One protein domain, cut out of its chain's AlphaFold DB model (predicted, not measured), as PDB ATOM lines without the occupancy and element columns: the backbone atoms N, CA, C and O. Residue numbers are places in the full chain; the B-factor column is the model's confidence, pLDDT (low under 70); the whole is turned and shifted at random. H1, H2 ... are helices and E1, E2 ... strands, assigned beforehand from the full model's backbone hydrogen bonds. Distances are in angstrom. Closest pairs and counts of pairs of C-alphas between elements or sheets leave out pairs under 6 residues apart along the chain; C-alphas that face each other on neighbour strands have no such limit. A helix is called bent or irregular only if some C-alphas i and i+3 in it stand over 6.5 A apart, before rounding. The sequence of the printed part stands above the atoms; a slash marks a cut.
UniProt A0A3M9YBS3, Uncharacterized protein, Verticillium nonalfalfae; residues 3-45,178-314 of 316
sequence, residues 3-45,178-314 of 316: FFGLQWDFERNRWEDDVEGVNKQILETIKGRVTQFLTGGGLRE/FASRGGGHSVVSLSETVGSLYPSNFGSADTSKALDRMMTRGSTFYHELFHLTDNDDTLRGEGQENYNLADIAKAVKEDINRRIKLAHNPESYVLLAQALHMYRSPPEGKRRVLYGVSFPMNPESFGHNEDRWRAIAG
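This is residues 3 to 45 and 178 to 314 of the 316 residues of an uncharacterized protein of Verticillium nonalfalfae (UniProt A0A3M9YBS3). Helix H7 runs through the middle of a rounded, mostly helical body, with the other helices set round it, mostly crossed rather than side by side. Toward the first end of H7 lie H4, the helical hairpin H5 and H6, and the long helix H1; toward its other end lie the small strand hairpin E1 and E2 and the last helix H9, with long loops, among them residues 194 to 210 and 230 to 244, on the outside. The printed part has 180 residues, with nine named helices and two named strands in the order H1 to H7, E1, E2, H8, H9. The two strands make one antiparallel sheet, E1 - E2, and the class is mostly helix. The whole is compact, with a radius of gyration of the C-alphas of 16.1 A and spans of 47 by 44 by 32 A.

H1, residues 19 to 41, touches H4, residues 218 to 229, with its residues 33 to 37 alone, about perpendicular at 89 degrees; the closest C-alphas are those of Arg 33 and Thr 229, 5.6 A apart. With residues 22 to 26 alone, H1 touches H6, residues 256 to 263, at a shallow tilt of 25 degrees, the same way; the closest C-alphas, of Ile 26 and Ala 263, are 5.9 A apart. H2, residues 190 to 193, is close to but not clearly touching H3, residues 211 to 214, with the C-alphas of Thr 193 and Met 214 closest at 6.2 A. H3 touches H7, residues 266 to 280, where the closest C-alphas, of Asp 212 and Leu 271, are 6.9 A apart. H4 touches H7 at a steep tilt of 49 degrees, opposite ways, with the C-alphas of His 223 and Pro 266 closest at 5.2 A. H5, residues 245 to 253, and H6 form a helical hairpin; they touch, with the C-alphas of Val 252 and Arg 259 closest at 5.6 A, and run opposite ways at a tilt of 36 degrees, only just steep. E1, residues 290 to 292, and E2, residues 295 to 297, form an antiparallel hairpin, with N 292 and O 295 at 2.9 A and N 297 and O 290 at 2.8 A, within hydrogen-bond range. The closest C-alphas of H7 and E1 are those of Tyr 279 and Leu 290, 6.3 A apart. The C-alpha of Leu 290 is also 5.9 A from that of Pro 299 in H8, residues 299 to 302, the closest pair of E1 and H8. H9, residues 305 to 313, is close to but not clearly touching H7, with the C-alphas of Leu 276 and Ala 313 closest at 6.2 A. Among the pairs that stay apart are H1 and H9, and H4 and E1. Every O i to N i+4 pair is within hydrogen-bond range in H5, H6, H7 and H9, against 15 of 19 in H1 and 6 of 8 in H4; H2, H3 and H8 are too short for such a pair.

H1 begins at C-alpha 19, (54.058, 42.657, 12.196), and is 29.5 A long; it is irregular, with C-alphas 38 and 41 7.2 A apart. H4 is 16.9 A long, H5 12.5 A, and H7 21.3 A, from C-alpha 266 at (43.022, 55.898, 5.283). H9, 12.5 A long, ends at C-alpha 313, (40.871, 37.492, 1.637).

The two C-alphas farthest apart, of Glu 45 and Gly 285, are 47.2 A apart. Residues 46 to 177 are not printed, and C-alphas 45 and 178 are 28.9 A apart across this cut, which the link from H1 to H2 spans. The links from H2 to H3 and from H4 to H5 are long. The mean pLDDT of the printed part is 73.9, and 71 residues are under 70, among them residues 3 to 27, 232 to 244 and 299 to 314.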
ATOM      1  N   PHE A   3      52.717  43.850   5.131       55.78
ATOM      2  CA  PHE A   3      52.116  44.979   5.852       55.78
ATOM      3  C   PHE A   3      50.922  45.489   5.045       55.78
ATOM      4  O   PHE A   3      51.083  45.771   3.856       55.78
ATOM      5  N   PHE A   4      49.732  45.538   5.664       56.91
ATOM      6  CA  PHE A   4      48.445  45.708   4.962       56.91
ATOM      7  C   PHE A   4      48.258  44.689   3.824       56.91
ATOM      8  O   PHE A   4      47.892  45.047   2.710       56.91
ATOM      9  N   GLY A   5      48.584  43.413   4.059       53.53
ATOM     10  CA  GLY A   5      48.539  42.366   3.028       53.53
ATOM     11  C   GLY A   5      49.620  42.501   1.946       53.53
ATOM     12  O   GLY A   5      50.132  41.497   1.478       53.53
ATOM     13  N   LEU A   6      50.074  43.699   1.586       61.91
ATOM     14  CA  LEU A   6      51.091  43.913   0.553       61.91
ATOM     15  C   LEU A   6      52.441  43.311   0.965       61.91
ATOM     16  O   LEU A   6      52.872  43.449   2.115       61.91
ATOM     17  N   GLN A   7      53.113  42.633   0.026       65.19
ATOM     18  CA  GLN A   7      54.481  42.161   0.252       65.19
ATOM     19  C   GLN A   7      55.461  43.303   0.017       65.19
ATOM     20  O   GLN A   7      55.452  43.960  -1.020       65.19
ATOM     21  N   TRP A   8      56.340  43.485   0.990       59.78
ATOM     22  CA  TRP A   8      57.396  44.476   0.998       59.78
ATOM     23  C   TRP A   8      58.750  43.773   0.968       59.78
ATOM     24  O   TRP A   8      59.010  42.891   1.798       59.78
ATOM     25  N   ASP A   9      59.592  44.155   0.010       53.47
ATOM     26  CA  ASP A   9      60.894  43.535  -0.239       53.47
ATOM     27  C   ASP A   9      62.001  44.222   0.581       53.47
ATOM     28  O   ASP A   9      62.590  45.200   0.127       53.47
ATOM     29  N   PHE A  10      62.224  43.765   1.826       56.66
ATOM     30  CA  PHE A  10      63.282  44.250   2.734       56.66
ATOM     31  C   PHE A  10      63.933  43.092   3.508       56.66
ATOM     32  O   PHE A  10      63.268  42.094   3.806       56.66
ATOM     33  N   GLU A  11      65.206  43.265   3.889       45.94
ATOM     34  CA  GLU A  11      65.974  42.318   4.710       45.94
ATOM     35  C   GLU A  11      65.269  42.023   6.050       45.94
ATOM     36  O   GLU A  11      64.975  42.930   6.834       45.94
ATOM     37  N   ARG A  12      64.986  40.737   6.314       43.88
ATOM     38  CA  ARG A  12      64.157  40.252   7.441       43.88
ATOM     39  C   ARG A  12      64.745  40.517   8.832       43.88
ATOM     40  O   ARG A  12      63.991  40.629   9.793       43.88
ATOM     41  N   ASN A  13      66.062  40.657   8.947       44.66
ATOM     42  CA  ASN A  13      66.808  40.364  10.179       44.66
ATOM     43  C   ASN A  13      66.678  41.414  11.311       44.66
ATOM     44  O   ASN A  13      67.409  41.334  12.293       44.66
ATOM     45  N   ARG A  14      65.797  42.416  11.189       45.84
ATOM     46  CA  ARG A  14      65.591  43.482  12.195       45.84
ATOM     47  C   ARG A  14      64.127  43.692  12.618       45.84
ATOM     48  O   ARG A  14      63.864  44.623  13.372       45.84
ATOM     49  N   TRP A  15      63.168  42.920  12.095       49.75
ATOM     50  CA  TRP A  15      61.784  43.417  11.987       49.75
ATOM     51  C   TRP A  15      60.665  42.389  12.238       49.75
ATOM     52  O   TRP A  15      59.519  42.674  11.886       49.75
ATOM     53  N   GLU A  16      60.960  41.212  12.798       51.00
ATOM     54  CA  GLU A  16      59.954  40.151  13.014       51.00
ATOM     55  C   GLU A  16      58.978  40.429  14.175       51.00
ATOM     56  O   GLU A  16      57.852  39.938  14.128       51.00
ATOM     57  N   ASP A  17      59.327  41.288  15.136       50.31
ATOM     58  CA  ASP A  17      58.656  41.288  16.447       50.31
ATOM     59  C   ASP A  17      57.290  42.007  16.542       50.31
ATOM     60  O   ASP A  17      56.628  41.873  17.566       50.31
ATOM     61  N   ASP A  18      56.808  42.737  15.522       57.59
ATOM     62  CA  ASP A  18      55.540  43.503  15.661       57.59
ATOM     63  C   ASP A  18      54.661  43.587  14.394       57.59
ATOM     64  O   ASP A  18      53.765  44.421  14.251       57.59
ATOM     65  N   VAL A  19      54.892  42.708  13.416       59.09
ATOM     66  CA  VAL A  19      54.058  42.657  12.196       59.09
ATOM     67  C   VAL A  19      52.643  42.161  12.512       59.09
ATOM     68  O   VAL A  19      51.668  42.582  11.886       59.09
ATOM     69  N   GLU A  20      52.513  41.262  13.485       64.31
ATOM     70  CA  GLU A  20      51.227  40.718  13.913       64.31
ATOM     71  C   GLU A  20      50.404  41.747  14.700       64.31
ATOM     72  O   GLU A  20      49.210  41.894  14.430       64.31
ATOM     73  N   GLY A  21      51.041  42.527  15.583       63.44
ATOM     74  CA  GLY A  21      50.403  43.610  16.336       63.44
ATOM     75  C   GLY A  21      49.824  44.688  15.422       63.44
ATOM     76  O   GLY A  21      48.645  45.033  15.536       63.44
ATOM     77  N   VAL A  22      50.594  45.137  14.427       61.94
ATOM     78  CA  VAL A  22      50.099  46.127  13.458       61.94
ATOM     79  C   VAL A  22      48.979  45.561  12.575       61.94
ATOM     80  O   VAL A  22      47.959  46.222  12.384       61.94
ATOM     81  N   ASN A  23      49.097  44.324  12.076       64.00
ATOM     82  CA  ASN A  23      48.019  43.697  11.295       64.00
ATOM     83  C   ASN A  23      46.735  43.499  12.120       64.00
ATOM     84  O   ASN A  23      45.635  43.695  11.599       64.00
ATOM     85  N   LYS A  24      46.858  43.172  13.410       66.38
ATOM     86  CA  LYS A  24      45.723  43.119  14.333       66.38
ATOM     87  C   LYS A  24      45.064  44.492  14.478       66.38
ATOM     88  O   LYS A  24      43.851  44.584  14.320       66.38
ATOM     89  N   GLN A  25      45.844  45.554  14.671       66.62
ATOM     90  CA  GLN A  25      45.330  46.924  14.785       66.62
ATOM     91  C   GLN A  25      44.622  47.403  13.502       66.62
ATOM     92  O   GLN A  25      43.588  48.071  13.569       66.62
ATOM     93  N   ILE A  26      45.123  47.012  12.325       66.56
ATOM     94  CA  ILE A  26      44.478  47.259  11.022       66.56
ATOM     95  C   ILE A  26      43.111  46.569  10.960       66.56
ATOM     96  O   ILE A  26      42.104  47.196  10.624       66.56
ATOM     97  N   LEU A  27      43.053  45.279  11.305       67.12
ATOM     98  CA  LEU A  27      41.809  44.507  11.304       67.12
ATOM     99  C   LEU A  27      40.802  45.042  12.328       67.12
ATOM    100  O   LEU A  27      39.615  45.140  12.016       67.12
ATOM    101  N   GLU A  28      41.261  45.413  13.521       70.38
ATOM    102  CA  GLU A  28      40.444  46.060  14.550       70.38
ATOM    103  C   GLU A  28      39.910  47.414  14.075       70.38
ATOM    104  O   GLU A  28      38.745  47.720  14.308       70.38
ATOM    105  N   THR A  29      40.701  48.195  13.335       69.31
ATOM    106  CA  THR A  29      40.255  49.473  12.761       69.31
ATOM    107  C   THR A  29      39.170  49.269  11.699       69.31
ATOM    108  O   THR A  29      38.138  49.942  11.736       69.31
ATOM    109  N   ILE A  30      39.336  48.299  10.790       70.12
ATOM    110  CA  ILE A  30      38.328  47.979   9.761       70.12
ATOM    111  C   ILE A  30      37.026  47.474  10.405       70.12
ATOM    112  O   ILE A  30      35.932  47.943  10.068       70.12
ATOM    113  N   LYS A  31      37.132  46.512  11.331       68.75
ATOM    114  CA  LYS A  31      35.976  45.873  11.980       68.75
ATOM    115  C   LYS A  31      35.282  46.805  12.974       68.75
ATOM    116  O   LYS A  31      34.059  46.871  13.000       68.75
ATOM    117  N   GLY A  32      36.052  47.537  13.770       68.19
ATOM    118  CA  GLY A  32      35.555  48.360  14.871       68.19
ATOM    119  C   GLY A  32      35.109  49.769  14.482       68.19
ATOM    120  O   GLY A  32      34.583  50.469  15.338       68.19
ATOM    121  N   ARG A  33      35.325  50.217  13.235       77.50
ATOM    122  CA  ARG A  33      34.945  51.575  12.800       77.50
ATOM    123  C   ARG A  33      34.052  51.553  11.570       77.50
ATOM    124  O   ARG A  33      32.839  51.725  11.669       77.50
ATOM    125  N   VAL A  34      34.645  51.278  10.411       80.56
ATOM    126  CA  VAL A  34      33.947  51.330   9.122       80.56
ATOM    127  C   VAL A  34      32.853  50.269   9.047       80.56
ATOM    128  O   VAL A  34      31.729  50.582   8.661       80.56
ATOM    129  N   THR A  35      33.140  49.033   9.469       81.31
ATOM    130  CA  THR A  35      32.136  47.956   9.454       81.31
ATOM    131  C   THR A  35      30.963  48.288  10.373       81.31
ATOM    132  O   THR A  35      29.825  48.233   9.922       81.31
ATOM    133  N   GLN A  36      31.229  48.710  11.614       82.38
ATOM    134  CA  GLN A  36      30.183  49.102  12.563       82.38
ATOM    135  C   GLN A  36      29.283  50.211  12.003       82.38
ATOM    136  O   GLN A  36      28.058  50.124  12.111       82.38
ATOM    137  N   PHE A  37      29.872  51.231  11.374       86.38
ATOM    138  CA  PHE A  37      29.119  52.303  10.727       86.38
ATOM    139  C   PHE A  37      28.221  51.769   9.603       86.38
ATOM    140  O   PHE A  37      27.023  52.059   9.578       86.38
ATOM    141  N   LEU A  38      28.780  50.954   8.703       84.62
ATOM    142  CA  LEU A  38      28.058  50.381   7.564       84.62
ATOM    143  C   LEU A  38      26.950  49.404   7.989       84.62
ATOM    144  O   LEU A  38      25.946  49.293   7.291       84.62
ATOM    145  N   THR A  39      27.082  48.743   9.142       84.75
ATOM    146  CA  THR A  39      26.043  47.873   9.719       84.75
ATOM    147  C   THR A  39      25.010  48.628  10.564       84.75
ATOM    148  O   THR A  39      24.241  48.006  11.289       84.75
ATOM    149  N   GLY A  40      24.980  49.964  10.495       81.88
ATOM    150  CA  GLY A  40      23.965  50.789  11.156       81.88
ATOM    151  C   GLY A  40      24.318  51.258  12.570       81.88
ATOM    152  O   GLY A  40      23.470  51.843  13.235       81.88
ATOM    153  N   GLY A  41      25.558  51.062  13.024       81.88
ATOM    154  CA  GLY A  41      26.029  51.545  14.326       81.88
ATOM    155  C   GLY A  41      26.171  53.069  14.427       81.88
ATOM    156  O   GLY A  41      26.327  53.586  15.528       81.88
ATOM    157  N   GLY A  42      26.083  53.789  13.303       83.31
ATOM    158  CA  GLY A  42      26.138  55.250  13.263       83.31
ATOM    159  C   GLY A  42      27.536  55.825  13.511       83.31
ATOM    160  O   GLY A  42      28.543  55.123  13.444       83.31
ATOM    161  N   LEU A  43      27.597  57.138  13.746       81.12
ATOM    162  CA  LEU A  43      28.832  57.828  14.133       81.12
ATOM    163  C   LEU A  43      29.214  57.450  15.562       81.12
ATOM    164  O   LEU A  43      28.342  57.304  16.414       81.12
ATOM    165  N   ARG A  44      30.517  57.374  15.838       76.75
ATOM    166  CA  ARG A  44      31.031  57.061  17.176       76.75
ATOM    167  C   ARG A  44      30.749  58.174  18.191       76.75
ATOM    168  O   ARG A  44      30.417  57.885  19.332       76.75
ATOM    169  N   GLU A  45      30.828  59.430  17.752       75.88
ATOM    170  CA  GLU A  45      30.624  60.623  18.588       75.88
ATOM    171  C   GLU A  45      29.780  61.677  17.838       75.88
ATOM    172  O   GLU A  45      30.299  62.707  17.390       75.88
ATOM    173  N   PHE A 178      34.668  62.860  -9.045       89.38
ATOM    174  CA  PHE A 178      33.843  62.193 -10.051       89.38
ATOM    175  C   PHE A 178      34.445  62.268 -11.459       89.38
ATOM    176  O   PHE A 178      33.944  61.604 -12.369       89.38
ATOM    177  N   ALA A 179      35.515  63.044 -11.648       84.75
ATOM    178  CA  ALA A 179      36.171  63.245 -12.935       84.75
ATOM    179  C   ALA A 179      37.318  62.246 -13.171       84.75
ATOM    180  O   ALA A 179      37.955  61.772 -12.233       84.75
ATOM    181  N   SER A 180      37.621  61.957 -14.442       78.12
ATOM    182  CA  SER A 180      38.863  61.262 -14.802       78.12
ATOM    183  C   SER A 180      40.018  62.252 -14.766       78.12
ATOM    184  O   SER A 180      39.962  63.279 -15.443       78.12
ATOM    185  N   ARG A 181      41.046  61.972 -13.965       75.06
ATOM    186  CA  ARG A 181      42.161  62.909 -13.754       75.06
ATOM    187  C   ARG A 181      43.539  62.281 -13.938       75.06
ATOM    188  O   ARG A 181      44.533  63.000 -13.934       75.06
ATOM    189  N   GLY A 182      43.582  60.965 -14.152       73.62
ATOM    190  CA  GLY A 182      44.806  60.175 -14.131       73.62
ATOM    191  C   GLY A 182      45.399  60.075 -12.720       73.62
ATOM    192  O   GLY A 182      45.292  60.992 -11.911       73.62
ATOM    193  N   GLY A 183      46.052  58.953 -12.414       78.38
ATOM    194  CA  GLY A 183      46.588  58.732 -11.066       78.38
ATOM    195  C   GLY A 183      45.624  58.029 -10.129       78.38
ATOM    196  O   GLY A 183      44.689  57.366 -10.577       78.38
ATOM    197  N   GLY A 184      45.892  58.166  -8.832       82.12
ATOM    198  CA  GLY A 184      45.029  57.638  -7.786       82.12
ATOM    199  C   GLY A 184      43.599  58.138  -7.912       82.12
ATOM    200  O   GLY A 184      43.338  59.239  -8.405       82.12
ATOM    201  N   HIS A 185      42.671  57.292  -7.475       88.62
ATOM    202  CA  HIS A 185      41.253  57.609  -7.342       88.62
ATOM    203  C   HIS A 185      40.573  58.044  -8.654       88.62
ATOM    204  O   HIS A 185      39.585  58.776  -8.638       88.62
ATOM    205  N   SER A 186      41.107  57.622  -9.803       87.50
ATOM    206  CA  SER A 186      40.660  58.100 -11.119       87.50
ATOM    207  C   SER A 186      39.944  57.041 -11.957       87.50
ATOM    208  O   SER A 186      39.169  57.413 -12.847       87.50
ATOM    209  N   VAL A 187      40.169  55.750 -11.678       90.00
ATOM    210  CA  VAL A 187      39.559  54.636 -12.427       90.00
ATOM    211  C   VAL A 187      38.041  54.648 -12.233       90.00
ATOM    212  O   VAL A 187      37.559  54.926 -11.135       90.00
ATOM    213  N   VAL A 188      37.258  54.391 -13.282       90.81
ATOM    214  CA  VAL A 188      35.802  54.611 -13.247       90.81
ATOM    215  C   VAL A 188      35.131  53.694 -12.228       90.81
ATOM    216  O   VAL A 188      34.298  54.149 -11.444       90.81
ATOM    217  N   SER A 189      35.495  52.414 -12.221       90.88
ATOM    218  CA  SER A 189      34.841  51.405 -11.393       90.88
ATOM    219  C   SER A 189      35.753  50.222 -11.081       90.88
ATOM    220  O   SER A 189      36.769  49.993 -11.733       90.88
ATOM    221  N   LEU A 190      35.330  49.408 -10.114       90.94
ATOM    222  CA  LEU A 190      35.984  48.136  -9.807       90.94
ATOM    223  C   LEU A 190      35.956  47.180 -11.012       90.94
ATOM    224  O   LEU A 190      36.955  46.526 -11.296       90.94
ATOM    225  N   SER A 191      34.867  47.160 -11.789       90.75
ATOM    226  CA  SER A 191      34.761  46.315 -12.988       90.75
ATOM    227  C   SER A 191      35.795  46.662 -14.064       90.75
ATOM    228  O   SER A 191      36.245  45.777 -14.782       90.75
ATOM    229  N   GLU A 192      36.201  47.931 -14.170       91.06
ATOM    230  CA  GLU A 192      37.278  48.344 -15.074       91.06
ATOM    231  C   GLU A 192      38.633  47.776 -14.616       91.06
ATOM    232  O   GLU A 192      39.403  47.272 -15.438       91.06
ATOM    233  N   THR A 193      38.886  47.765 -13.297       89.44
ATOM    234  CA  THR A 193      40.125  47.220 -12.706       89.44
ATOM    235  C   THR A 193      40.301  45.729 -12.989       89.44
ATOM    236  O   THR A 193      41.400  45.292 -13.329       89.44
ATOM    237  N   VAL A 194      39.208  44.962 -12.956       89.56
ATOM    238  CA  VAL A 194      39.186  43.519 -13.262       89.56
ATOM    239  C   VAL A 194      38.770  43.209 -14.700       89.56
ATOM    240  O   VAL A 194      38.394  42.087 -15.016       89.56
ATOM    241  N   GLY A 195      38.834  44.204 -15.582       88.62
ATOM    242  CA  GLY A 195      38.569  44.066 -17.008       88.62
ATOM    243  C   GLY A 195      39.782  44.496 -17.820       88.62
ATOM    244  O   GLY A 195      40.817  43.830 -17.828       88.62
ATOM    245  N   SER A 196      39.659  45.643 -18.488       86.19
ATOM    246  CA  SER A 196      40.697  46.225 -19.351       86.19
ATOM    247  C   SER A 196      41.999  46.533 -18.611       86.19
ATOM    248  O   SER A 196      43.082  46.536 -19.206       86.19
ATOM    249  N   LEU A 197      41.911  46.803 -17.310       87.06
ATOM    250  CA  LEU A 197      43.062  47.204 -16.525       87.06
ATOM    251  C   LEU A 197      43.771  46.038 -15.830       87.06
ATOM    252  O   LEU A 197      44.903  46.243 -15.387       87.06
ATOM    253  N   TYR A 198      43.208  44.827 -15.827       88.00
ATOM    254  CA  TYR A 198      43.792  43.702 -15.097       88.00
ATOM    255  C   TYR A 198      45.224  43.393 -15.577       88.00
ATOM    256  O   TYR A 198      45.462  43.327 -16.790       88.00
ATOM    257  N   PRO A 199      46.200  43.210 -14.668       86.25
ATOM    258  CA  PRO A 199      47.572  42.895 -15.048       86.25
ATOM    259  C   PRO A 199      47.665  41.607 -15.873       86.25
ATOM    260  O   PRO A 199      47.177  40.554 -15.468       86.25
ATOM    261  N   SER A 200      48.314  41.688 -17.034       78.25
ATOM    262  CA  SER A 200      48.605  40.527 -17.884       78.25
ATOM    263  C   SER A 200      50.057  40.061 -17.787       78.25
ATOM    264  O   SER A 200      50.335  38.905 -18.091       78.25
ATOM    265  N   ASN A 201      50.958  40.946 -17.350       73.94
ATOM    266  CA  ASN A 201      52.391  40.699 -17.236       73.94
ATOM    267  C   ASN A 201      52.810  40.896 -15.775       73.94
ATOM    268  O   ASN A 201      52.738  42.002 -15.241       73.94
ATOM    269  N   PHE A 202      53.216  39.814 -15.114       73.12
ATOM    270  CA  PHE A 202      53.698  39.854 -13.734       73.12
ATOM    271  C   PHE A 202      55.189  40.204 -13.699       73.12
ATOM    272  O   PHE A 202      55.944  39.774 -14.569       73.12
ATOM    273  N   GLY A 203      55.621  40.970 -12.695       64.00
ATOM    274  CA  GLY A 203      57.028  41.357 -12.528       64.00
ATOM    275  C   GLY A 203      57.495  42.499 -13.438       64.00
ATOM    276  O   GLY A 203      58.653  42.900 -13.359       64.00
ATOM    277  N   SER A 204      56.617  43.063 -14.273       65.06
ATOM    278  CA  SER A 204      56.914  44.293 -15.008       65.06
ATOM    279  C   SER A 204      56.715  45.516 -14.114       65.06
ATOM    280  O   SER A 204      55.653  45.666 -13.508       65.06
ATOM    281  N   ALA A 205      57.675  46.445 -14.122       70.12
ATOM    282  CA  ALA A 205      57.533  47.788 -13.547       70.12
ATOM    283  C   ALA A 205      56.613  48.695 -14.399       70.12
ATOM    284  O   ALA A 205      56.880  49.882 -14.579       70.12
ATOM    285  N   ASP A 206      55.547  48.124 -14.967       76.81
ATOM    286  CA  ASP A 206      54.545  48.863 -15.724       76.81
ATOM    287  C   ASP A 206      53.757  49.743 -14.754       76.81
ATOM    288  O   ASP A 206      52.892  49.288 -14.000       76.81
ATOM    289  N   THR A 207      54.083  51.030 -14.769       76.81
ATOM    290  CA  THR A 207      53.476  52.035 -13.900       76.81
ATOM    291  C   THR A 207      52.000  52.252 -14.211       76.81
ATOM    292  O   THR A 207      51.265  52.668 -13.320       76.81
ATOM    293  N   SER A 208      51.524  51.904 -15.414       76.94
ATOM    294  CA  SER A 208      50.091  51.929 -15.733       76.94
ATOM    295  C   SER A 208      49.309  50.850 -14.980       76.94
ATOM    296  O   SER A 208      48.097  50.975 -14.808       76.94
ATOM    297  N   LYS A 209      50.003  49.807 -14.506       81.69
ATOM    298  CA  LYS A 209      49.447  48.685 -13.740       81.69
ATOM    299  C   LYS A 209      49.744  48.747 -12.245       81.69
ATOM    300  O   LYS A 209      49.412  47.805 -11.521       81.69
ATOM    301  N   ALA A 210      50.339  49.845 -11.783       84.62
ATOM    302  CA  ALA A 210      50.631  50.051 -10.376       84.62
ATOM    303  C   ALA A 210      49.343  50.166  -9.542       84.62
ATOM    304  O   ALA A 210      48.329  50.689 -10.007       84.62
ATOM    305  N   LEU A 211      49.376  49.666  -8.306       84.94
ATOM    306  CA  LEU A 211      48.203  49.571  -7.433       84.94
ATOM    307  C   LEU A 211      47.545  50.932  -7.166       84.94
ATOM    308  O   LEU A 211      46.322  51.043  -7.213       84.94
ATOM    309  N   ASP A 212      48.348  51.973  -6.953       84.44
ATOM    310  CA  ASP A 212      47.884  53.351  -6.769       84.44
ATOM    311  C   ASP A 212      47.195  53.903  -8.026       84.44
ATOM    312  O   ASP A 212      46.289  54.722  -7.925       84.44
ATOM    313  N   ARG A 213      47.544  53.416  -9.222       86.31
ATOM    314  CA  ARG A 213      46.889  53.784 -10.491       86.31
ATOM    315  C   ARG A 213      45.612  52.996 -10.774       86.31
ATOM    316  O   ARG A 213      44.850  53.396 -11.648       86.31
ATOM    317  N   MET A 214      45.365  51.922 -10.029       87.94
ATOM    318  CA  MET A 214      44.158  51.094 -10.131       87.94
ATOM    319  C   MET A 214      43.024  51.566  -9.218       87.94
ATOM    320  O   MET A 214      41.931  51.012  -9.250       87.94
ATOM    321  N   MET A 215      43.269  52.575  -8.387       89.06
ATOM    322  CA  MET A 215      42.287  53.062  -7.427       89.06
ATOM    323  C   MET A 215      41.117  53.749  -8.136       89.06
ATOM    324  O   MET A 215      41.291  54.641  -8.975       89.06
ATOM    325  N   THR A 216      39.908  53.334  -7.774       91.44
ATOM    326  CA  THR A 216      38.671  53.796  -8.406       91.44
ATOM    327  C   THR A 216      38.217  55.142  -7.861       91.44
ATOM    328  O   THR A 216      38.619  55.557  -6.785       91.44
ATOM    329  N   ARG A 217      37.297  55.831  -8.532       90.50
ATOM    330  CA  ARG A 217      36.665  57.042  -7.977       90.50
ATOM    331  C   ARG A 217      35.991  56.767  -6.628       90.50
ATOM    332  O   ARG A 217      36.074  57.587  -5.711       90.50
ATOM    333  N   GLY A 218      35.413  55.571  -6.472       90.62
ATOM    334  CA  GLY A 218      34.834  55.083  -5.214       90.62
ATOM    335  C   GLY A 218      35.845  54.962  -4.069       90.62
ATOM    336  O   GLY A 218      35.460  55.051  -2.904       90.62
ATOM    337  N   SER A 219      37.140  54.859  -4.377       90.94
ATOM    338  CA  SER A 219      38.222  54.903  -3.393       90.94
ATOM    339  C   SER A 219      38.229  56.203  -2.592       90.94
ATOM    340  O   SER A 219      38.545  56.168  -1.409       90.94
ATOM    341  N   THR A 220      37.807  57.332  -3.178       90.88
ATOM    342  CA  THR A 220      37.687  58.606  -2.441       90.88
ATOM    343  C   THR A 220      36.631  58.507  -1.353       90.88
ATOM    344  O   THR A 220      36.888  58.862  -0.211       90.88
ATOM    345  N   PHE A 221      35.451  57.977  -1.678       91.56
ATOM    346  CA  PHE A 221      34.406  57.762  -0.680       91.56
ATOM    347  C   PHE A 221      34.888  56.825   0.432       91.56
ATOM    348  O   PHE A 221      34.693  57.112   1.609       91.56
ATOM    349  N   TYR A 222      35.550  55.727   0.060       90.00
ATOM    350  CA  TYR A 222      36.059  54.767   1.033       90.00
ATOM    351  C   TYR A 222      37.148  55.368   1.935       90.00
ATOM    352  O   TYR A 222      37.110  55.150   3.140       90.00
ATOM    353  N   HIS A 223      38.054  56.182   1.386       90.31
ATOM    354  CA  HIS A 223      39.046  56.955   2.142       90.31
ATOM    355  C   HIS A 223      38.369  57.855   3.184       90.31
ATOM    356  O   HIS A 223      38.639  57.761   4.382       90.31
ATOM    357  N   GLU A 224      37.428  58.691   2.742       88.50
ATOM    358  CA  GLU A 224      36.725  59.624   3.624       88.50
ATOM    359  C   GLU A 224      35.854  58.905   4.665       88.50
ATOM    360  O   GLU A 224      35.594  59.443   5.739       88.50
ATOM    361  N   LEU A 225      35.416  57.671   4.407       89.62
ATOM    362  CA  LEU A 225      34.654  56.885   5.376       89.62
ATOM    363  C   LEU A 225      35.478  56.557   6.632       89.62
ATOM    364  O   LEU A 225      34.928  56.551   7.738       89.62
ATOM    365  N   PHE A 226      36.792  56.355   6.497       86.44
ATOM    366  CA  PHE A 226      37.674  56.230   7.660       86.44
ATOM    367  C   PHE A 226      37.743  57.547   8.430       86.44
ATOM    368  O   PHE A 226      37.548  57.532   9.639       86.44
ATOM    369  N   HIS A 227      37.901  58.687   7.750       85.81
ATOM    370  CA  HIS A 227      37.848  60.003   8.399       85.81
ATOM    371  C   HIS A 227      36.502  60.295   9.076       85.81
ATOM    372  O   HIS A 227      36.458  61.044  10.046       85.81
ATOM    373  N   LEU A 228      35.395  59.742   8.573       86.12
ATOM    374  CA  LEU A 228      34.058  59.938   9.138       86.12
ATOM    375  C   LEU A 228      33.859  59.147  10.433       86.12
ATOM    376  O   LEU A 228      33.214  59.634  11.364       86.12
ATOM    377  N   THR A 229      34.424  57.943  10.484       84.50
ATOM    378  CA  THR A 229      34.211  56.950  11.551       84.50
ATOM    379  C   THR A 229      35.321  56.919  12.604       84.50
ATOM    380  O   THR A 229      35.255  56.130  13.546       84.50
ATOM    381  N   ASP A 230      36.335  57.766  12.453       76.25
ATOM    382  CA  ASP A 230      37.427  57.921  13.410       76.25
ATOM    383  C   ASP A 230      37.063  58.813  14.614       76.25
ATOM    384  O   ASP A 230      35.985  59.407  14.661       76.25
ATOM    385  N   ASN A 231      37.995  58.940  15.562       70.69
ATOM    386  CA  ASN A 231      37.908  59.883  16.684       70.69
ATOM    387  C   ASN A 231      38.884  61.061  16.487       70.69
ATOM    388  O   ASN A 231      39.553  61.494  17.419       70.69
ATOM    389  N   ASP A 232      38.980  61.545  15.244       67.31
ATOM    390  CA  ASP A 232      39.976  62.524  14.774       67.31
ATOM    391  C   ASP A 232      41.437  62.059  14.921       67.31
ATOM    392  O   ASP A 232      42.365  62.858  15.012       67.31
ATOM    393  N   ASP A 233      41.637  60.741  14.932       64.44
ATOM    394  CA  ASP A 233      42.932  60.079  15.065       64.44
ATOM    395  C   ASP A 233      43.502  59.593  13.727       64.44
ATOM    396  O   ASP A 233      44.607  59.058  13.700       64.44
ATOM    397  N   THR A 234      42.780  59.753  12.612       64.19
ATOM    398  CA  THR A 234      43.327  59.460  11.279       64.19
ATOM    399  C   THR A 234      44.205  60.596  10.762       64.19
ATOM    400  O   THR A 234      43.922  61.781  10.953       64.19
ATOM    401  N   LEU A 235      45.287  60.240  10.065       63.19
ATOM    402  CA  LEU A 235      46.196  61.211   9.463       63.19
ATOM    403  C   LEU A 235      45.473  61.992   8.365       63.19
ATOM    404  O   LEU A 235      45.023  61.410   7.384       63.19
ATOM    405  N   ARG A 236      45.403  63.316   8.503       58.47
ATOM    406  CA  ARG A 236      44.846  64.217   7.486       58.47
ATOM    407  C   ARG A 236      45.991  65.003   6.855       58.47
ATOM    408  O   ARG A 236      46.804  65.574   7.579       58.47
ATOM    409  N   GLY A 237      46.050  65.038   5.525       52.00
ATOM    410  CA  GLY A 237      47.132  65.620   4.715       52.00
ATOM    411  C   GLY A 237      47.364  67.127   4.815       52.00
ATOM    412  O   GLY A 237      47.399  67.799   3.790       52.00
ATOM    413  N   GLU A 238      47.538  67.681   6.013       43.25
ATOM    414  CA  GLU A 238      48.175  68.994   6.185       43.25
ATOM    415  C   GLU A 238      49.710  68.879   6.225       43.25
ATOM    416  O   GLU A 238      50.402  69.865   5.990       43.25
ATOM    417  N   GLY A 239      50.242  67.671   6.436       35.72
ATOM    418  CA  GLY A 239      51.632  67.310   6.167       35.72
ATOM    419  C   GLY A 239      51.689  66.403   4.943       35.72
ATOM    420  O   GLY A 239      50.856  65.514   4.798       35.72
ATOM    421  N   GLN A 240      52.653  66.635   4.059       38.66
ATOM    422  CA  GLN A 240      52.858  65.976   2.759       38.66
ATOM    423  C   GLN A 240      53.140  64.460   2.821       38.66
ATOM    424  O   GLN A 240      53.618  63.882   1.852       38.66
ATOM    425  N   GLU A 241      52.863  63.804   3.938       39.47
ATOM    426  CA  GLU A 241      53.281  62.441   4.210       39.47
ATOM    427  C   GLU A 241      52.068  61.509   4.056       39.47
ATOM    428  O   GLU A 241      51.103  61.606   4.814       39.47
ATOM    429  N   ASN A 242      52.150  60.568   3.106       51.44
ATOM    430  CA  ASN A 242      51.390  59.301   3.070       51.44
ATOM    431  C   ASN A 242      50.131  59.178   2.183       51.44
ATOM    432  O   ASN A 242      49.380  58.222   2.363       51.44
ATOM    433  N   TYR A 243      49.924  60.028   1.170       58.28
ATOM    434  CA  TYR A 243      48.987  59.681   0.074       58.28
ATOM    435  C   TYR A 243      49.653  58.857  -1.027       58.28
ATOM    436  O   TYR A 243      49.009  58.060  -1.698       58.28
ATOM    437  N   ASN A 244      50.954  59.050  -1.250       67.81
ATOM    438  CA  ASN A 244      51.655  58.292  -2.270       67.81
ATOM    439  C   ASN A 244      52.065  56.933  -1.702       67.81
ATOM    440  O   ASN A 244      52.675  56.851  -0.634       67.81
ATOM    441  N   LEU A 245      51.798  55.867  -2.451       72.56
ATOM    442  CA  LEU A 245      52.266  54.523  -2.140       72.56
ATOM    443  C   LEU A 245      53.790  54.464  -1.939       72.56
ATOM    444  O   LEU A 245      54.254  53.680  -1.120       72.56
ATOM    445  N   ALA A 246      54.568  55.325  -2.604       71.50
ATOM    446  CA  ALA A 246      56.007  55.465  -2.368       71.50
ATOM    447  C   ALA A 246      56.350  56.029  -0.973       71.50
ATOM    448  O   ALA A 246      57.331  55.601  -0.362       71.50
ATOM    449  N   ASP A 247      55.539  56.945  -0.440       70.94
ATOM    450  CA  ASP A 247      55.732  57.496   0.906       70.94
ATOM    451  C   ASP A 247      55.300  56.487   1.964       70.94
ATOM    452  O   ASP A 247      56.026  56.258   2.928       70.94
ATOM    453  N   ILE A 248      54.182  55.791   1.727       73.19
ATOM    454  CA  ILE A 248      53.759  54.650   2.548       73.19
ATOM    455  C   ILE A 248      54.868  53.592   2.546       73.19
ATOM    456  O   ILE A 248      55.280  53.124   3.603       73.19
ATOM    457  N   ALA A 249      55.431  53.279   1.377       72.06
ATOM    458  CA  ALA A 249      56.539  52.342   1.232       72.06
ATOM    459  C   ALA A 249      57.761  52.731   2.048       72.06
ATOM    460  O   ALA A 249      58.409  51.873   2.648       72.06
ATOM    461  N   LYS A 250      58.096  54.018   2.043       71.69
ATOM    462  CA  LYS A 250      59.196  54.559   2.828       71.69
ATOM    463  C   LYS A 250      58.887  54.477   4.324       71.69
ATOM    464  O   LYS A 250      59.707  53.945   5.062       71.69
ATOM    465  N   ALA A 251      57.699  54.898   4.750       70.00
ATOM    466  CA  ALA A 251      57.278  54.879   6.147       70.00
ATOM    467  C   ALA A 251      57.207  53.456   6.733       70.00
ATOM    468  O   ALA A 251      57.545  53.252   7.898       70.00
ATOM    469  N   VAL A 252      56.870  52.445   5.923       69.56
ATOM    470  CA  VAL A 252      56.936  51.028   6.331       69.56
ATOM    471  C   VAL A 252      58.373  50.574   6.615       69.56
ATOM    472  O   VAL A 252      58.581  49.728   7.484       69.56
ATOM    473  N   LYS A 253      59.378  51.121   5.916       67.50
ATOM    474  CA  LYS A 253      60.802  50.792   6.138       67.50
ATOM    475  C   LYS A 253      61.383  51.441   7.390       67.50
ATOM    476  O   LYS A 253      62.437  51.017   7.856       67.50
ATOM    477  N   GLU A 254      60.731  52.476   7.897       68.44
ATOM    478  CA  GLU A 254      61.212  53.269   9.022       68.44
ATOM    479  C   GLU A 254      60.756  52.660  10.366       68.44
ATOM    480  O   GLU A 254      60.275  51.520  10.422       68.44
ATOM    481  N   ASP A 255      60.992  53.382  11.465       68.44
ATOM    482  CA  ASP A 255      60.752  52.919  12.835       68.44
ATOM    483  C   ASP A 255      59.273  52.601  13.151       68.44
ATOM    484  O   ASP A 255      58.345  52.958  12.420       68.44
ATOM    485  N   ILE A 256      59.051  51.928  14.286       66.06
ATOM    486  CA  ILE A 256      57.727  51.471  14.725       66.06
ATOM    487  C   ILE A 256      56.710  52.609  14.897       66.06
ATOM    488  O   ILE A 256      55.538  52.439  14.561       66.06
ATOM    489  N   ASN A 257      57.137  53.797  15.332       67.31
ATOM    490  CA  ASN A 257      56.230  54.923  15.539       67.31
ATOM    491  C   ASN A 257      55.680  55.436  14.203       67.31
ATOM    492  O   ASN A 257      54.512  55.824  14.122       67.31
ATOM    493  N   ARG A 258      56.484  55.405  13.131       69.50
ATOM    494  CA  ARG A 258      56.000  55.719  11.776       69.50
ATOM    495  C   ARG A 258      55.053  54.648  11.232       69.50
ATOM    496  O   ARG A 258      54.070  54.992  10.580       69.50
ATOM    497  N   ARG A 259      55.263  53.373  11.566       67.75
ATOM    498  CA  ARG A 259      54.349  52.278  11.181       67.75
ATOM    499  C   ARG A 259      52.998  52.359  11.884       67.75
ATOM    500  O   ARG A 259      51.973  52.184  11.230       67.75
ATOM    501  N   ILE A 260      52.980  52.683  13.176       66.56
ATOM    502  CA  ILE A 260      51.734  52.915  13.921       66.56
ATOM    503  C   ILE A 260      50.960  54.073  13.284       66.56
ATOM    504  O   ILE A 260      49.766  53.946  13.033       66.56
ATOM    505  N   LYS A 261      51.634  55.167  12.906       67.56
ATOM    506  CA  LYS A 261      50.996  56.274  12.170       67.56
ATOM    507  C   LYS A 261      50.344  55.821  10.856       67.56
ATOM    508  O   LYS A 261      49.267  56.305  10.524       67.56
ATOM    509  N   LEU A 262      50.928  54.862  10.134       69.25
ATOM    510  CA  LEU A 262      50.312  54.297   8.926       69.25
ATOM    511  C   LEU A 262      49.043  53.480   9.203       69.25
ATOM    512  O   LEU A 262      48.181  53.418   8.327       69.25
ATOM    513  N   ALA A 263      48.883  52.894  10.396       67.56
ATOM    514  CA  ALA A 263      47.617  52.276  10.802       67.56
ATOM    515  C   ALA A 263      46.483  53.313  10.918       67.56
ATOM    516  O   ALA A 263      45.308  52.969  10.819       67.56
ATOM    517  N   HIS A 264      46.825  54.593  11.039       73.94
ATOM    518  CA  HIS A 264      45.888  55.711  11.033       73.94
ATOM    519  C   HIS A 264      45.771  56.397   9.660       73.94
ATOM    520  O   HIS A 264      45.094  57.416   9.552       73.94
ATOM    521  N   ASN A 265      46.403  55.870   8.606       77.94
ATOM    522  CA  ASN A 265      46.327  56.417   7.251       77.94
ATOM    523  C   ASN A 265      45.193  55.752   6.445       77.94
ATOM    524  O   ASN A 265      45.336  54.576   6.096       77.94
ATOM    525  N   PRO A 266      44.106  56.465   6.086       82.88
ATOM    526  CA  PRO A 266      43.022  55.898   5.283       82.88
ATOM    527  C   PRO A 266      43.481  55.328   3.938       82.88
ATOM    528  O   PRO A 266      42.968  54.300   3.503       82.88
ATOM    529  N   GLU A 267      44.488  55.936   3.306       83.62
ATOM    530  CA  GLU A 267      44.969  55.516   1.986       83.62
ATOM    531  C   GLU A 267      45.495  54.072   1.985       83.62
ATOM    532  O   GLU A 267      45.216  53.298   1.066       83.62
ATOM    533  N   SER A 268      46.171  53.659   3.062       79.12
ATOM    534  CA  SER A 268      46.656  52.283   3.246       79.12
ATOM    535  C   SER A 268      45.515  51.255   3.183       79.12
ATOM    536  O   SER A 268      45.666  50.182   2.595       79.12
ATOM    537  N   TYR A 269      44.350  51.587   3.748       81.38
ATOM    538  CA  TYR A 269      43.171  50.715   3.732       81.38
ATOM    539  C   TYR A 269      42.541  50.620   2.349       81.38
ATOM    540  O   TYR A 269      42.062  49.556   1.953       81.38
ATOM    541  N   VAL A 270      42.539  51.725   1.609       86.62
ATOM    542  CA  VAL A 270      42.011  51.776   0.247       86.62
ATOM    543  C   VAL A 270      42.879  50.934  -0.694       86.62
ATOM    544  O   VAL A 270      42.344  50.148  -1.478       86.62
ATOM    545  N   LEU A 271      44.206  51.029  -0.569       85.56
ATOM    546  CA  LEU A 271      45.165  50.202  -1.309       85.56
ATOM    547  C   LEU A 271      44.983  48.708  -1.004       85.56
ATOM    548  O   LEU A 271      44.903  47.898  -1.930       85.56
ATOM    549  N   LEU A 272      44.850  48.339   0.277       80.88
ATOM    550  CA  LEU A 272      44.567  46.958   0.683       80.88
ATOM    551  C   LEU A 272      43.245  46.453   0.088       80.88
ATOM    552  O   LEU A 272      43.200  45.351  -0.456       80.88
ATOM    553  N   ALA A 273      42.174  47.249   0.161       85.38
ATOM    554  CA  ALA A 273      40.874  46.872  -0.390       85.38
ATOM    555  C   ALA A 273      40.939  46.649  -1.910       85.38
ATOM    556  O   ALA A 273      40.400  45.657  -2.406       85.38
ATOM    557  N   GLN A 274      41.650  47.515  -2.640       88.81
ATOM    558  CA  GLN A 274      41.866  47.352  -4.079       88.81
ATOM    559  C   GLN A 274      42.674  46.083  -4.385       88.81
ATOM    560  O   GLN A 274      42.280  45.302  -5.250       88.81
ATOM    561  N   ALA A 275      43.764  45.827  -3.657       85.75
ATOM    562  CA  ALA A 275      44.575  44.624  -3.846       85.75
ATOM    563  C   ALA A 275      43.771  43.341  -3.569       85.75
ATOM    564  O   ALA A 275      43.815  42.399  -4.362       85.75
ATOM    565  N   LEU A 276      42.970  43.325  -2.497       83.75
ATOM    566  CA  LEU A 276      42.071  42.214  -2.179       83.75
ATOM    567  C   LEU A 276      41.019  41.996  -3.269       83.75
ATOM    568  O   LEU A 276      40.756  40.852  -3.637       83.75
ATOM    569  N   HIS A 277      40.426  43.066  -3.799       87.50
ATOM    570  CA  HIS A 277      39.451  42.961  -4.884       87.50
ATOM    571  C   HIS A 277      40.062  42.300  -6.129       87.50
ATOM    572  O   HIS A 277      39.489  41.343  -6.657       87.50
ATOM    573  N   MET A 278      41.252  42.756  -6.535       87.44
ATOM    574  CA  MET A 278      41.998  42.228  -7.683       87.44
ATOM    575  C   MET A 278      42.413  40.761  -7.495       87.44
ATOM    576  O   MET A 278      42.397  39.979  -8.449       87.44
ATOM    577  N   TYR A 279      42.759  40.372  -6.266       85.06
ATOM    578  CA  TYR A 279      43.097  38.990  -5.924       85.06
ATOM    579  C   TYR A 279      41.871  38.064  -5.943       85.06
ATOM    580  O   TYR A 279      41.950  36.938  -6.439       85.06
ATOM    581  N   ARG A 280      40.730  38.530  -5.419       85.25
ATOM    582  CA  ARG A 280      39.491  37.739  -5.305       85.25
ATOM    583  C   ARG A 280      38.699  37.632  -6.604       85.25
ATOM    584  O   ARG A 280      37.896  36.713  -6.723       85.25
ATOM    585  N   SER A 281      38.921  38.543  -7.547       89.44
ATOM    586  CA  SER A 281      38.090  38.674  -8.750       89.44
ATOM    587  C   SER A 281      38.925  38.637 -10.043       89.44
ATOM    588  O   SER A 281      38.855  39.579 -10.831       89.44
ATOM    589  N   PRO A 282      39.757  37.600 -10.279       88.31
ATOM    590  CA  PRO A 282      40.472  37.488 -11.544       88.31
ATOM    591  C   PRO A 282      39.479  37.309 -12.709       88.31
ATOM    592  O   PRO A 282      38.517  36.548 -12.566       88.31
ATOM    593  N   PRO A 283      39.709  37.958 -13.867       90.00
ATOM    594  CA  PRO A 283      38.963  37.660 -15.084       90.00
ATOM    595  C   PRO A 283      39.088  36.180 -15.465       90.00
ATOM    596  O   PRO A 283      40.085  35.525 -15.150       90.00
ATOM    597  N   GLU A 284      38.104  35.660 -16.197       89.38
ATOM    598  CA  GLU A 284      38.130  34.276 -16.670       89.38
ATOM    599  C   GLU A 284      39.420  33.973 -17.453       89.38
ATOM    600  O   GLU A 284      39.891  34.769 -18.271       89.38
ATOM    601  N   GLY A 285      40.040  32.830 -17.147       85.62
ATOM    602  CA  GLY A 285      41.304  32.413 -17.757       85.62
ATOM    603  C   GLY A 285      42.538  33.213 -17.313       85.62
ATOM    604  O   GLY A 285      43.640  32.933 -17.789       85.62
ATOM    605  N   LYS A 286      42.404  34.187 -16.402       85.75
ATOM    606  CA  LYS A 286      43.537  34.918 -15.816       85.75
ATOM    607  C   LYS A 286      43.914  34.352 -14.451       85.75
ATOM    608  O   LYS A 286      43.082  33.881 -13.680       85.75
ATOM    609  N   ARG A 287      45.210  34.415 -14.145       83.25
ATOM    610  CA  ARG A 287      45.738  34.074 -12.819       83.25
ATOM    611  C   ARG A 287      45.416  35.192 -11.827       83.25
ATOM    612  O   ARG A 287      45.340  36.352 -12.221       83.25
ATOM    613  N   ARG A 288      45.298  34.842 -10.542       84.56
ATOM    614  CA  ARG A 288      45.210  35.824  -9.450       84.56
ATOM    615  C   ARG A 288      46.460  36.703  -9.438       84.56
ATOM    616  O   ARG A 288      47.557  36.215  -9.706       84.56
ATOM    617  N   VAL A 289      46.298  37.972  -9.079       81.69
ATOM    618  CA  VAL A 289      47.408  38.913  -8.904       81.69
ATOM    619  C   VAL A 289      47.647  39.200  -7.430       81.69
ATOM    620  O   VAL A 289      46.707  39.445  -6.676       81.69
ATOM    621  N   LEU A 290      48.917  39.193  -7.032       80.81
ATOM    622  CA  LEU A 290      49.367  39.760  -5.767       80.81
ATOM    623  C   LEU A 290      50.170  41.025  -6.052       80.81
ATOM    624  O   LEU A 290      50.833  41.122  -7.082       80.81
ATOM    625  N   TYR A 291      50.118  41.990  -5.141       78.56
ATOM    626  CA  TYR A 291      50.874  43.232  -5.271       78.56
ATOM    627  C   TYR A 291      52.068  43.238  -4.312       78.56
ATOM    628  O   TYR A 291      51.926  43.036  -3.102       78.56
ATOM    629  N   GLY A 292      53.254  43.452  -4.883       72.69
ATOM    630  CA  GLY A 292      54.493  43.722  -4.163       72.69
ATOM    631  C   GLY A 292      54.779  45.204  -4.171       72.69
ATOM    632  O   GLY A 292      55.094  45.750  -5.228       72.69
ATOM    633  N   VAL A 293      54.669  45.854  -3.016       72.75
ATOM    634  CA  VAL A 293      54.671  47.316  -2.902       72.75
ATOM    635  C   VAL A 293      53.606  47.923  -3.827       72.75
ATOM    636  O   VAL A 293      52.441  47.991  -3.447       72.75
ATOM    637  N   SER A 294      53.989  48.283  -5.054       77.06
ATOM    638  CA  SER A 294      53.131  48.902  -6.065       77.06
ATOM    639  C   SER A 294      52.826  48.014  -7.260       77.06
ATOM    640  O   SER A 294      51.859  48.290  -7.963       77.06
ATOM    641  N   PHE A 295      53.616  46.974  -7.526       82.50
ATOM    642  CA  PHE A 295      53.593  46.291  -8.820       82.50
ATOM    643  C   PHE A 295      52.971  44.897  -8.743       82.50
ATOM    644  O   PHE A 295      53.098  44.217  -7.719       82.50
ATOM    645  N   PRO A 296      52.305  44.453  -9.823       81.44
ATOM    646  CA  PRO A 296      51.757  43.112  -9.901       81.44
ATOM    647  C   PRO A 296      52.889  42.081  -9.930       81.44
ATOM    648  O   PRO A 296      53.806  42.140 -10.751       81.44
ATOM    649  N   MET A 297      52.803  41.101  -9.044       76.31
ATOM    650  CA  MET A 297      53.766  40.019  -8.888       76.31
ATOM    651  C   MET A 297      53.071  38.665  -9.081       76.31
ATOM    652  O   MET A 297      51.868  38.523  -8.847       76.31
ATOM    653  N   ASN A 298      53.834  37.667  -9.538       70.12
ATOM    654  CA  ASN A 298      53.328  36.307  -9.730       70.12
ATOM    655  C   ASN A 298      53.062  35.683  -8.347       70.12
ATOM    656  O   ASN A 298      53.985  35.692  -7.535       70.12
ATOM    657  N   PRO A 299      51.881  35.111  -8.053       67.31
ATOM    658  CA  PRO A 299      51.626  34.444  -6.774       67.31
ATOM    659  C   PRO A 299      52.679  33.400  -6.374       67.31
ATOM    660  O   PRO A 299      53.069  33.339  -5.214       67.31
ATOM    661  N   GLU A 300      53.235  32.664  -7.341       68.56
ATOM    662  CA  GLU A 300      54.285  31.657  -7.100       68.56
ATOM    663  C   GLU A 300      55.563  32.270  -6.493       68.56
ATOM    664  O   GLU A 300      56.292  31.603  -5.763       68.56
ATOM    665  N   SER A 301      55.811  33.567  -6.721       66.06
ATOM    666  CA  SER A 301      56.942  34.290  -6.120       66.06
ATOM    667  C   SER A 301      56.763  34.611  -4.627       66.06
ATOM    668  O   SER A 301      57.694  35.107  -3.993       66.06
ATOM    669  N   PHE A 302      55.596  34.311  -4.040       63.53
ATOM    670  CA  PHE A 302      55.275  34.614  -2.639       63.53
ATOM    671  C   PHE A 302      55.431  33.419  -1.689       63.53
ATOM    672  O   PHE A 302      55.466  33.631  -0.474       63.53
ATOM    673  N   GLY A 303      55.548  32.184  -2.195       65.62
ATOM    674  CA  GLY A 303      55.675  30.976  -1.365       65.62
ATOM    675  C   GLY A 303      54.651  30.932  -0.215       65.62
ATOM    676  O   GLY A 303      53.467  31.185  -0.421       65.62
ATOM    677  N   HIS A 304      55.119  30.707   1.021       56.72
ATOM    678  CA  HIS A 304      54.299  30.659   2.250       56.72
ATOM    679  C   HIS A 304      53.482  31.934   2.570       56.72
ATOM    680  O   HIS A 304      52.658  31.926   3.483       56.72
ATOM    681  N   ASN A 305      53.696  33.051   1.864       60.31
ATOM    682  CA  ASN A 305      52.903  34.267   2.061       60.31
ATOM    683  C   ASN A 305      51.545  34.221   1.336       60.31
ATOM    684  O   ASN A 305      50.682  35.041   1.653       60.31
ATOM    685  N   GLU A 306      51.327  33.293   0.394       65.06
ATOM    686  CA  GLU A 306      50.021  33.142  -0.266       65.06
ATOM    687  C   GLU A 306      48.935  32.698   0.728       65.06
ATOM    688  O   GLU A 306      47.835  33.249   0.719       65.06
ATOM    689  N   ASP A 307      49.255  31.788   1.652       65.94
ATOM    690  CA  ASP A 307      48.305  31.289   2.659       65.94
ATOM    691  C   ASP A 307      47.790  32.415   3.570       65.94
ATOM    692  O   ASP A 307      46.603  32.487   3.896       65.94
ATOM    693  N   ARG A 308      48.660  33.373   3.916       63.97
ATOM    694  CA  ARG A 308      48.272  34.575   4.674       63.97
ATOM    695  C   ARG A 308      47.329  35.475   3.874       63.97
ATOM    696  O   ARG A 308      46.374  36.006   4.437       63.97
ATOM    697  N   TRP A 309      47.556  35.625   2.569       63.84
ATOM    698  CA  TRP A 309      46.642  36.360   1.690       63.84
ATOM    699  C   TRP A 309      45.283  35.684   1.567       63.84
ATOM    700  O   TRP A 309      44.269  36.375   1.611       63.84
ATOM    701  N   ARG A 310      45.245  34.353   1.456       65.69
ATOM    702  CA  ARG A 310      43.989  33.589   1.451       65.69
ATOM    703  C   ARG A 310      43.211  33.799   2.744       65.69
ATOM    704  O   ARG A 310      42.029  34.130   2.676       65.69
ATOM    705  N   ALA A 311      43.890  33.743   3.892       65.19
ATOM    706  CA  ALA A 311      43.283  34.018   5.192       65.19
ATOM    707  C   ALA A 311      42.699  35.443   5.284       65.19
ATOM    708  O   ALA A 311      41.549  35.610   5.691       65.19
ATOM    709  N   ILE A 312      43.443  36.471   4.855       61.09
ATOM    710  CA  ILE A 312      42.962  37.870   4.848       61.09
ATOM    711  C   ILE A 312      41.808  38.056   3.849       61.09
ATOM    712  O   ILE A 312      40.841  38.761   4.133       61.09
ATOM    713  N   ALA A 313      41.888  37.420   2.681       57.47
ATOM    714  CA  ALA A 313      40.871  37.492   1.637       57.47
ATOM    715  C   ALA A 313      39.616  36.657   1.941       57.47
ATOM    716  O   ALA A 313      38.632  36.771   1.204       57.47
ATOM    717  N   GLY A 314      39.633  35.842   3.001       59.09
ATOM    718  CA  GLY A 314      38.555  34.914   3.334       59.09
ATOM    719  C   GLY A 314      38.347  33.847   2.258       59.09
ATOM    720  O   GLY A 314      37.205  33.495   1.966       59.09
TER     721      GLY A 314